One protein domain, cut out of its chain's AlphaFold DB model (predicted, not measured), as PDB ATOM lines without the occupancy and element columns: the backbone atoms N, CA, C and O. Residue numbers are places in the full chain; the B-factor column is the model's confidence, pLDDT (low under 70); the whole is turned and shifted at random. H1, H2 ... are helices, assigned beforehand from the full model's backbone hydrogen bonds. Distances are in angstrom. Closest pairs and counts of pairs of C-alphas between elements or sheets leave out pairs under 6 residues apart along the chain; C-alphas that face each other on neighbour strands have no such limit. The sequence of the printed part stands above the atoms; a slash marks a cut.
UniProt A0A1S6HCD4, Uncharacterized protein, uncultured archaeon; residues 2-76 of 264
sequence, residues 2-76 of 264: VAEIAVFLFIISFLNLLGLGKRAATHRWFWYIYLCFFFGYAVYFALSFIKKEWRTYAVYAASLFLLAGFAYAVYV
ATOM      1  N   VAL A   2      52.301 -19.709  15.399       61.94
ATOM      2  CA  VAL A   2      50.912 -20.125  15.749       61.94
ATOM      3  C   VAL A   2      50.370 -19.404  16.994       61.94
ATOM      4  O   VAL A   2      49.231 -18.947  16.993       61.94
ATOM      5  N   ALA A   3      51.203 -19.234  18.025       63.19
ATOM      6  CA  ALA A   3      50.827 -18.509  19.240       63.19
ATOM      7  C   ALA A   3      50.558 -17.012  18.985       63.19
ATOM      8  O   ALA A   3      49.625 -16.452  19.547       63.19
ATOM      9  N   GLU A   4      51.320 -16.378  18.093       67.62
ATOM     10  CA  GLU A   4      51.142 -14.961  17.737       67.62
ATOM     11  C   GLU A   4      49.846 -14.745  16.948       67.62
ATOM     12  O   GLU A   4      49.107 -13.805  17.226       67.62
ATOM     13  N   ILE A   5      49.520 -15.659  16.025       72.31
ATOM     14  CA  ILE A   5      48.252 -15.642  15.282       72.31
ATOM     15  C   ILE A   5      47.068 -15.866  16.235       72.31
ATOM     16  O   ILE A   5      46.054 -15.180  16.126       72.31
ATOM     17  N   ALA A   6      47.194 -16.780  17.203       68.31
ATOM     18  CA  ALA A   6      46.149 -17.037  18.193       68.31
ATOM     19  C   ALA A   6      45.907 -15.830  19.115       68.31
ATOM     20  O   ALA A   6      44.758 -15.455  19.341       68.31
ATOM     21  N   VAL A   7      46.973 -15.180  19.594       74.12
ATOM     22  CA  VAL A   7      46.882 -13.957  20.408       74.12
ATOM     23  C   VAL A   7      46.284 -12.805  19.599       74.12
ATOM     24  O   VAL A   7      45.396 -12.115  20.092       74.12
ATOM     25  N   PHE A   8      46.687 -12.635  18.338       77.75
ATOM     26  CA  PHE A   8      46.120 -11.627  17.441       77.75
ATOM     27  C   PHE A   8      44.613 -11.832  17.210       77.75
ATOM     28  O   PHE A   8      43.829 -10.893  17.362       77.75
ATOM     29  N   LEU A   9      44.181 -13.063  16.915       73.75
ATOM     30  CA  LEU A   9      42.766 -13.399  16.717       73.75
ATOM     31  C   LEU A   9      41.944 -13.278  18.007       73.75
ATOM     32  O   LEU A   9      40.788 -12.847  17.952       73.75
ATOM     33  N   PHE A  10      42.531 -13.610  19.161       73.94
ATOM     34  CA  PHE A  10      41.906 -13.412  20.469       73.94
ATOM     35  C   PHE A  10      41.695 -11.925  20.755       73.94
ATOM     36  O   PHE A  10      40.582 -11.526  21.083       73.94
ATOM     37  N   ILE A  11      42.720 -11.094  20.548       71.38
ATOM     38  CA  ILE A  11      42.637  -9.644  20.753       71.38
ATOM     39  C   ILE A  11      41.594  -9.024  19.816       71.38
ATOM     40  O   ILE A  11      40.739  -8.285  20.290       71.38
ATOM     41  N   ILE A  12      41.579  -9.363  18.522       68.06
ATOM     42  CA  ILE A  12      40.558  -8.858  17.584       68.06
ATOM     43  C   ILE A  12      39.145  -9.302  17.987       68.06
ATOM     44  O   ILE A  12      38.210  -8.497  17.962       68.06
ATOM     45  N   SER A  13      38.968 -10.559  18.398       63.19
ATOM     46  CA  SER A  13      37.663 -11.063  18.848       63.19
ATOM     47  C   SER A  13      37.202 -10.401  20.149       63.19
ATOM     48  O   SER A  13      36.021 -10.101  20.302       63.19
ATOM     49  N   PHE A  14      38.127 -10.120  21.067       68.25
ATOM     50  CA  PHE A  14      37.835  -9.451  22.334       68.25
ATOM     51  C   PHE A  14      37.563  -7.952  22.137       68.25
ATOM     52  O   PHE A  14      36.638  -7.403  22.728       68.25
ATOM     53  N   LEU A  15      38.285  -7.288  21.231       64.69
ATOM     54  CA  LEU A  15      38.029  -5.895  20.850       64.69
ATOM     55  C   LEU A  15      36.668  -5.724  20.149       64.69
ATOM     56  O   LEU A  15      36.033  -4.684  20.305       64.69
ATOM     57  N   ASN A  16      36.142  -6.761  19.482       58.59
ATOM     58  CA  ASN A  16      34.754  -6.785  18.988       58.59
ATOM     59  C   ASN A  16      33.692  -6.785  20.114       58.59
ATOM     60  O   ASN A  16      32.521  -6.455  19.871       58.59
ATOM     61  N   LEU A  17      34.057  -7.144  21.351       60.28
ATOM     62  CA  LEU A  17      33.187  -6.999  22.526       60.28
ATOM     63  C   LEU A  17      33.229  -5.574  23.090       60.28
ATOM     64  O   LEU A  17      32.218  -5.104  23.603       60.28
ATOM     65  N   LEU A  18      34.349  -4.865  22.913       63.12
ATOM     66  CA  LEU A  18      34.606  -3.534  23.477       63.12
ATOM     67  C   LEU A  18      34.091  -2.349  22.630       63.12
ATOM     68  O   LEU A  18      34.416  -1.204  22.920       63.12
ATOM     69  N   GLY A  19      33.198  -2.589  21.663       55.22
ATOM     70  CA  GLY A  19      32.270  -1.550  21.196       55.22
ATOM     71  C   GLY A  19      32.670  -0.769  19.939       55.22
ATOM     72  O   GLY A  19      32.969   0.416  19.997       55.22
ATOM     73  N   LEU A  20      32.486  -1.386  18.767       50.94
ATOM     74  CA  LEU A  20      32.388  -0.686  17.469       50.94
ATOM     75  C   LEU A  20      30.926  -0.579  16.976       50.94
ATOM     76  O   LEU A  20      30.619  -0.821  15.804       50.94
ATOM     77  N   GLY A  21      30.000  -0.254  17.886       57.50
ATOM     78  CA  GLY A  21      28.597   0.062  17.570       57.50
ATOM     79  C   GLY A  21      27.873  -0.962  16.675       57.50
ATOM     80  O   GLY A  21      28.107  -2.168  16.763       57.50
ATOM     81  N   LYS A  22      26.995  -0.479  15.775       50.34
ATOM     82  CA  LYS A  22      26.197  -1.306  14.837       50.34
ATOM     83  C   LYS A  22      27.040  -2.214  13.919       50.34
ATOM     84  O   LYS A  22      26.531  -3.238  13.479       50.34
ATOM     85  N   ARG A  23      28.309  -1.879  13.639       53.88
ATOM     86  CA  ARG A  23      29.194  -2.671  12.755       53.88
ATOM     87  C   ARG A  23      29.960  -3.780  13.483       53.88
ATOM     88  O   ARG A  23      30.282  -4.789  12.861       53.88
ATOM     89  N   ALA A  24      30.176  -3.663  14.797       56.22
ATOM     90  CA  ALA A  24      30.705  -4.764  15.612       56.22
ATOM     91  C   ALA A  24      29.798  -6.001  15.543       56.22
ATOM     92  O   ALA A  24      30.280  -7.131  15.525       56.22
ATOM     93  N   ALA A  25      28.479  -5.787  15.452       56.66
ATOM     94  CA  ALA A  25      27.519  -6.865  15.266       56.66
ATOM     95  C   ALA A  25      27.807  -7.645  13.978       56.66
ATOM     96  O   ALA A  25      27.861  -8.865  14.031       56.66
ATOM     97  N   THR A  26      28.088  -6.974  12.855       59.22
ATOM     98  CA  THR A  26      28.400  -7.615  11.565       59.22
ATOM     99  C   THR A  26      29.611  -8.546  11.655       59.22
ATOM    100  O   THR A  26      29.551  -9.663  11.155       59.22
ATOM    101  N   HIS A  27      30.669  -8.163  12.379       59.19
ATOM    102  CA  HIS A  27      31.817  -9.046  12.633       59.19
ATOM    103  C   HIS A  27      31.486 -10.232  13.544       59.19
ATOM    104  O   HIS A  27      32.034 -11.315  13.347       59.19
ATOM    105  N   ARG A  28      30.554 -10.066  14.495       61.88
ATOM    106  CA  ARG A  28      30.052 -11.182  15.311       61.88
ATOM    107  C   ARG A  28      29.311 -12.208  14.482       61.88
ATOM    108  O   ARG A  28      29.373 -13.363  14.858       61.88
ATOM    109  N   TRP A  29      28.670 -11.838  13.371       61.00
ATOM    110  CA  TRP A  29      28.085 -12.829  12.464       61.00
ATOM    111  C   TRP A  29      29.172 -13.682  11.815       61.00
ATOM    112  O   TRP A  29      28.993 -14.877  11.721       61.00
ATOM    113  N   PHE A  30      30.355 -13.154  11.499       68.38
ATOM    114  CA  PHE A  30      31.417 -13.938  10.849       68.38
ATOM    115  C   PHE A  30      32.205 -14.894  11.766       68.38
ATOM    116  O   PHE A  30      33.135 -15.553  11.297       68.38
ATOM    117  N   TRP A  31      31.840 -15.030  13.047       69.75
ATOM    118  CA  TRP A  31      32.529 -15.914  14.000       69.75
ATOM    119  C   TRP A  31      32.639 -17.370  13.528       69.75
ATOM    120  O   TRP A  31      33.670 -18.007  13.749       69.75
ATOM    121  N   TYR A  32      31.628 -17.880  12.818       70.62
ATOM    122  CA  TYR A  32      31.658 -19.231  12.259       70.62
ATOM    123  C   TYR A  32      32.743 -19.393  11.186       70.62
ATOM    124  O   TYR A  32      33.388 -20.435  11.144       70.62
ATOM    125  N   ILE A  33      33.022 -18.359  10.379       73.12
ATOM    126  CA  ILE A  33      34.109 -18.389   9.384       73.12
ATOM    127  C   ILE A  33      35.460 -18.463  10.095       73.12
ATOM    128  O   ILE A  33      36.326 -19.248   9.710       73.12
ATOM    129  N   TYR A  34      35.633 -17.681  11.164       71.69
ATOM    130  CA  TYR A  34      36.854 -17.730  11.967       71.69
ATOM    131  C   TYR A  34      37.027 -19.102  12.633       71.69
ATOM    132  O   TYR A  34      38.132 -19.646  12.643       71.69
ATOM    133  N   LEU A  35      35.941 -19.717  13.112       75.56
ATOM    134  CA  LEU A  35      35.974 -21.075  13.654       75.56
ATOM    135  C   LEU A  35      36.283 -22.147  12.612       75.56
ATOM    136  O   LEU A  35      36.933 -23.124  12.971       75.56
ATOM    137  N   CYS A  36      35.900 -21.983  11.342       78.81
ATOM    138  CA  CYS A  36      36.248 -22.947  10.292       78.81
ATOM    139  C   CYS A  36      37.764 -23.161  10.183       78.81
ATOM    140  O   CYS A  36      38.204 -24.292   9.984       78.81
ATOM    141  N   PHE A  37      38.570 -22.110  10.370       78.12
ATOM    142  CA  PHE A  37      40.030 -22.230  10.385       78.12
ATOM    143  C   PHE A  37      40.520 -23.093  11.557       78.12
ATOM    144  O   PHE A  37      41.287 -24.035  11.359       78.12
ATOM    145  N   PHE A  38      40.040 -22.815  12.774       80.81
ATOM    146  CA  PHE A  38      40.408 -23.586  13.966       80.81
ATOM    147  C   PHE A  38      39.909 -25.027  13.905       80.81
ATOM    148  O   PHE A  38      40.633 -25.941  14.287       80.81
ATOM    149  N   PHE A  39      38.705 -25.242  13.378       81.44
ATOM    150  CA  PHE A  39      38.153 -26.568  13.147       81.44
ATOM    151  C   PHE A  39      38.993 -27.344  12.129       81.44
ATOM    152  O   PHE A  39      39.382 -28.477  12.398       81.44
ATOM    153  N   GLY A  40      39.363 -26.725  11.004       79.94
ATOM    154  CA  GLY A  40      40.261 -27.328  10.017       79.94
ATOM    155  C   GLY A  40      41.628 -27.681  10.609       79.94
ATOM    156  O   GLY A  40      42.147 -28.770  10.364       79.94
ATOM    157  N   TYR A  41      42.182 -26.807  11.453       82.12
ATOM    158  CA  TYR A  41      43.422 -27.077  12.177       82.12
ATOM    159  C   TYR A  41      43.277 -28.227  13.184       82.12
ATOM    160  O   TYR A  41      44.141 -29.098  13.245       82.12
ATOM    161  N   ALA A  42      42.172 -28.281  13.932       82.69
ATOM    162  CA  ALA A  42      41.878 -29.364  14.868       82.69
ATOM    163  C   ALA A  42      41.719 -30.711  14.147       82.69
ATOM    164  O   ALA A  42      42.289 -31.709  14.584       82.69
ATOM    165  N   VAL A  43      41.020 -30.736  13.006       83.88
ATOM    166  CA  VAL A  43      40.905 -31.921  12.143       83.88
ATOM    167  C   VAL A  43      42.278 -32.330  11.614       83.88
ATOM    168  O   VAL A  43      42.647 -33.496  11.714       83.88
ATOM    169  N   TYR A  44      43.085 -31.390  11.118       83.69
ATOM    170  CA  TYR A  44      44.451 -31.673  10.670       83.69
ATOM    171  C   TYR A  44      45.319 -32.270  11.787       83.69
ATOM    172  O   TYR A  44      46.047 -33.240  11.555       83.69
ATOM    173  N   PHE A  45      45.232 -31.711  12.996       86.75
ATOM    174  CA  PHE A  45      45.943 -32.197  14.172       86.75
ATOM    175  C   PHE A  45      45.474 -33.605  14.560       86.75
ATOM    176  O   PHE A  45      46.307 -34.488  14.742       86.75
ATOM    177  N   ALA A  46      44.165 -33.868  14.570       85.88
ATOM    178  CA  ALA A  46      43.613 -35.202  14.807       85.88
ATOM    179  C   ALA A  46      44.099 -36.224  13.761       85.88
ATOM    180  O   ALA A  46      44.533 -37.323  14.105       85.88
ATOM    181  N   LEU A  47      44.126 -35.838  12.483       84.56
ATOM    182  CA  LEU A  47      44.627 -36.675  11.388       84.56
ATOM    183  C   LEU A  47      46.147 -36.903  11.449       84.56
ATOM    184  O   LEU A  47      46.649 -37.824  10.805       84.56
ATOM    185  N   SER A  48      46.900 -36.094  12.201       84.69
ATOM    186  CA  SER A  48      48.350 -36.267  12.356       84.69
ATOM    187  C   SER A  48      48.734 -37.469  13.228       84.69
ATOM    188  O   SER A  48      49.845 -37.976  13.092       84.69
ATOM    189  N   PHE A  49      47.805 -37.979  14.046       90.56
ATOM    190  CA  PHE A  49      47.990 -39.206  14.833       90.56
ATOM    191  C   PHE A  49      47.796 -40.491  14.012       90.56
ATOM    192  O   PHE A  49      48.105 -41.585  14.482       90.56
ATOM    193  N   ILE A  50      47.293 -40.379  12.781       90.44
ATOM    194  CA  ILE A  50      47.107 -41.513  11.874       90.44
ATOM    195  C   ILE A  50      48.451 -41.867  11.227       90.44
ATOM    196  O   ILE A  50      49.239 -40.992  10.861       90.44
ATOM    197  N   LYS A  51      48.713 -43.169  11.046       89.50
ATOM    198  CA  LYS A  51      49.915 -43.659  10.353       89.50
ATOM    199  C   LYS A  51      50.074 -42.974   8.992       89.50
ATOM    200  O   LYS A  51      49.115 -42.850   8.233       89.50
ATOM    201  N   LYS A  52      51.309 -42.577   8.666       87.38
ATOM    202  CA  LYS A  52      51.650 -41.758   7.487       87.38
ATOM    203  C   LYS A  52      51.079 -42.306   6.169       87.38
ATOM    204  O   LYS A  52      50.627 -41.522   5.344       87.38
ATOM    205  N   GLU A  53      51.049 -43.627   6.016       89.19
ATOM    206  CA  GLU A  53      50.524 -44.343   4.840       89.19
ATOM    207  C   GLU A  53      49.010 -44.165   4.639       89.19
ATOM    208  O   GLU A  53      48.528 -44.109   3.513       89.19
ATOM    209  N   TRP A  54      48.255 -44.016   5.730       90.06
ATOM    210  CA  TRP A  54      46.797 -43.870   5.711       90.06
ATOM    211  C   TRP A  54      46.347 -42.409   5.706       90.06
ATOM    212  O   TRP A  54      45.168 -42.121   5.514       90.06
ATOM    213  N   ARG A  55      47.280 -41.471   5.903       81.00
ATOM    214  CA  ARG A  55      46.971 -40.054   6.112       81.00
ATOM    215  C   ARG A  55      46.248 -39.433   4.918       81.00
ATOM    216  O   ARG A  55      45.271 -38.718   5.114       81.00
ATOM    217  N   THR A  56      46.682 -39.735   3.697       81.69
ATOM    218  CA  THR A  56      46.048 -39.223   2.472       81.69
ATOM    219  C   THR A  56      44.606 -39.718   2.343       81.69
ATOM    220  O   THR A  56      43.696 -38.920   2.124       81.69
ATOM    221  N   TYR A  57      44.373 -41.016   2.563       88.00
ATOM    222  CA  TYR A  57      43.032 -41.604   2.535       88.00
ATOM    223  C   TYR A  57      42.131 -41.032   3.636       88.00
ATOM    224  O   TYR A  57      40.969 -40.725   3.382       88.00
ATOM    225  N   ALA A  58      42.675 -40.821   4.837       82.44
ATOM    226  CA  ALA A  58      41.941 -40.245   5.956       82.44
ATOM    227  C   ALA A  58      41.518 -38.786   5.700       82.44
ATOM    228  O   ALA A  58      40.404 -38.410   6.055       82.44
ATOM    229  N   VAL A  59      42.354 -37.980   5.033       83.69
ATOM    230  CA  VAL A  59      41.993 -36.611   4.616       83.69
ATOM    231  C   VAL A  59      40.841 -36.628   3.609       83.69
ATOM    232  O   VAL A  59      39.884 -35.868   3.772       83.69
ATOM    233  N   TYR A  60      40.889 -37.499   2.594       84.69
ATOM    234  CA  TYR A  60      39.802 -37.615   1.617       84.69
ATOM    235  C   TYR A  60      38.499 -38.102   2.255       84.69
ATOM    236  O   TYR A  60      37.447 -37.521   1.999       84.69
ATOM    237  N   ALA A  61      38.568 -39.109   3.130       89.44
ATOM    238  CA  ALA A  61      37.408 -39.618   3.856       89.44
ATOM    239  C   ALA A  61      36.787 -38.547   4.766       89.44
ATOM    240  O   ALA A  61      35.576 -38.345   4.733       89.44
ATOM    241  N   ALA A  62      37.609 -37.807   5.520       85.69
ATOM    242  CA  ALA A  62      37.144 -36.705   6.361       85.69
ATOM    243  C   ALA A  62      36.498 -35.584   5.529       85.69
ATOM    244  O   ALA A  62      35.445 -35.072   5.898       85.69
ATOM    245  N   SER A  63      37.090 -35.240   4.384       84.88
ATOM    246  CA  SER A  63      36.552 -34.212   3.484       84.88
ATOM    247  C   SER A  63      35.208 -34.632   2.883       84.88
ATOM    248  O   SER A  63      34.263 -33.847   2.896       84.88
ATOM    249  N   LEU A  64      35.093 -35.880   2.413       91.88
ATOM    250  CA  LEU A  64      33.837 -36.446   1.910       91.88
ATOM    251  C   LEU A  64      32.762 -36.497   2.996       91.88
ATOM    252  O   LEU A  64      31.618 -36.141   2.730       91.88
ATOM    253  N   PHE A  65      33.125 -36.891   4.217       92.56
ATOM    254  CA  PHE A  65      32.203 -36.930   5.348       92.56
ATOM    255  C   PHE A  65      31.673 -35.536   5.702       92.56
ATOM    256  O   PHE A  65      30.466 -35.357   5.852       92.56
ATOM    257  N   LEU A  66      32.551 -34.530   5.776       87.12
ATOM    258  CA  LEU A  66      32.152 -33.142   6.026       87.12
ATOM    259  C   LEU A  66      31.271 -32.592   4.898       87.12
ATOM    260  O   LEU A  66      30.275 -31.927   5.175       87.12
ATOM    261  N   LEU A  67      31.598 -32.898   3.640       87.06
ATOM    262  CA  LEU A  67      30.820 -32.464   2.482       87.06
ATOM    263  C   LEU A  67      29.439 -33.131   2.442       87.06
ATOM    264  O   LEU A  67      28.449 -32.453   2.186       87.06
ATOM    265  N   ALA A  68      29.352 -34.424   2.759       90.88
ATOM    266  CA  ALA A  68      28.085 -35.142   2.885       90.88
ATOM    267  C   ALA A  68      27.242 -34.612   4.055       90.88
ATOM    268  O   ALA A  68      26.043 -34.402   3.895       90.88
ATOM    269  N   GLY A  69      27.863 -34.336   5.206       87.06
ATOM    270  CA  GLY A  69      27.193 -33.725   6.355       87.06
ATOM    271  C   GLY A  69      26.655 -32.327   6.044       87.06
ATOM    272  O   GLY A  69      25.524 -32.013   6.406       87.06
ATOM    273  N   PHE A  70      27.421 -31.512   5.314       82.69
ATOM    274  CA  PHE A  70      26.966 -30.205   4.840       82.69
ATOM    275  C   PHE A  70      25.821 -30.330   3.831       82.69
ATOM    276  O   PHE A  70      24.798 -29.672   3.991       82.69
ATOM    277  N   ALA A  71      25.953 -31.205   2.829       82.50
ATOM    278  CA  ALA A  71      24.899 -31.457   1.851       82.50
ATOM    279  C   ALA A  71      23.603 -31.925   2.529       82.50
ATOM    280  O   ALA A  71      22.533 -31.436   2.189       82.50
ATOM    281  N   TYR A  72      23.702 -32.799   3.534       84.88
ATOM    282  CA  TYR A  72      22.564 -33.215   4.349       84.88
ATOM    283  C   TYR A  72      21.960 -32.039   5.125       84.88
ATOM    284  O   TYR A  72      20.762 -31.806   5.026       84.88
ATOM    285  N   ALA A  73      22.771 -31.252   5.837       76.44
ATOM    286  CA  ALA A  73      22.293 -30.101   6.606       76.44
ATOM    287  C   ALA A  73      21.609 -29.027   5.738       76.44
ATOM    288  O   ALA A  73      20.681 -28.374   6.201       76.44
ATOM    289  N   VAL A  74      22.055 -28.853   4.490       74.75
ATOM    290  CA  VAL A  74      21.436 -27.941   3.514       74.75
ATOM    291  C   VAL A  74      20.177 -28.547   2.889       74.75
ATOM    292  O   VAL A  74      19.233 -27.817   2.596       74.75
ATOM    293  N   TYR A  75      20.159 -29.861   2.659       75.50
ATOM    294  CA  TYR A  75      19.059 -30.539   1.976       75.50
ATOM    295  C   TYR A  75      17.882 -30.864   2.891       75.50
ATOM    296  O   TYR A  75      16.763 -30.929   2.393       75.50
ATOM    297  N   VAL A  76      18.102 -31.075   4.198       68.62
ATOM    298  CA  VAL A  76      17.006 -31.259   5.160       68.62
ATOM    299  C   VAL A  76      16.120 -30.017   5.080       68.62
ATOM    300  O   VAL A  76      16.548 -28.942   5.514       68.62
TER     301      VAL A  76
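AT A GLANCE: This is residues 2 to 76 of the 264 residues of an uncharacterized protein of uncultured archaeon (UniProt A0A1S6HCD4). This is a flat, open zigzag of helices. H1 leads into the short H2, the long H3 runs on from there back past H1 at a distance, and H4 folds back at the far end of H3, making a narrow V with it on the side away from H1. Residues 64 to 76, of which 64 to 75 belong to H4, stand free and make the open arm of that V. The printed part has 75 residues with four named helices, H1, H2, H3 and H4 in that order, and no named strand; its class is all helix. The whole is only just loose, close to extended, with a radius of gyration of the C-alphas of 16.7 A, and the C-alphas span 49 by 37 by 10 A.

HOW THE PARTS SIT: H1, residues 2 to 15, and H2, residues 21 to 29, are only just apart, their closest C-alphas being 8.4 A from each other. H2 and H3, residues 31 to 48, meet only through their link, residue 30. H1 is apart from H3. H4, residues 55 to 75, touches H3 with residues 55 to 59 alone, and H3 touches it with residues 47 to 48 alone; the closest C-alphas of the two, those of Leu 47 and Arg 55, are 6.7 A apart. H3 and H4 form a helical hairpin: they run opposite ways at a shallow tilt of 33 degrees, only just short of steep, with their centres 13.9 A apart. H4 is apart from both H1 and H2. In H1 and H4 every O i to N i+4 pair is within hydrogen-bond range; in H2 it is 3 of 5 and in H3 12 of 14.

IN THESE COORDINATES: H1 begins at C-alpha 2, at (50.912, -20.125, 15.749), and measures 19.9 A from its first to its last C-alpha. H2 measures 13.9 A. H3 begins at C-alpha 31, at (32.529, -15.914, 14.000), and measures 25.8 A. H4, the longest helix with 21 residues, measures 29.8 A and ends at C-alpha 75, at (19.059, -30.539, 1.976).

THE WHOLE: The two C-alphas farthest apart are those of Gly 21 and Glu 53, at 51.1 A. The printed part runs from residue 2 to residue 76 without a cut. The links from H1 to H2 and from H2 to H3 are tight, the link from H3 to H4 is short, and no link is long. Residues 18 to 23, of which 21 to 23 belong to H2, also stand free. The mean pLDDT of the printed part is 75.4; residues 2 to 4, 6, 12 to 31 and 76 are under 70.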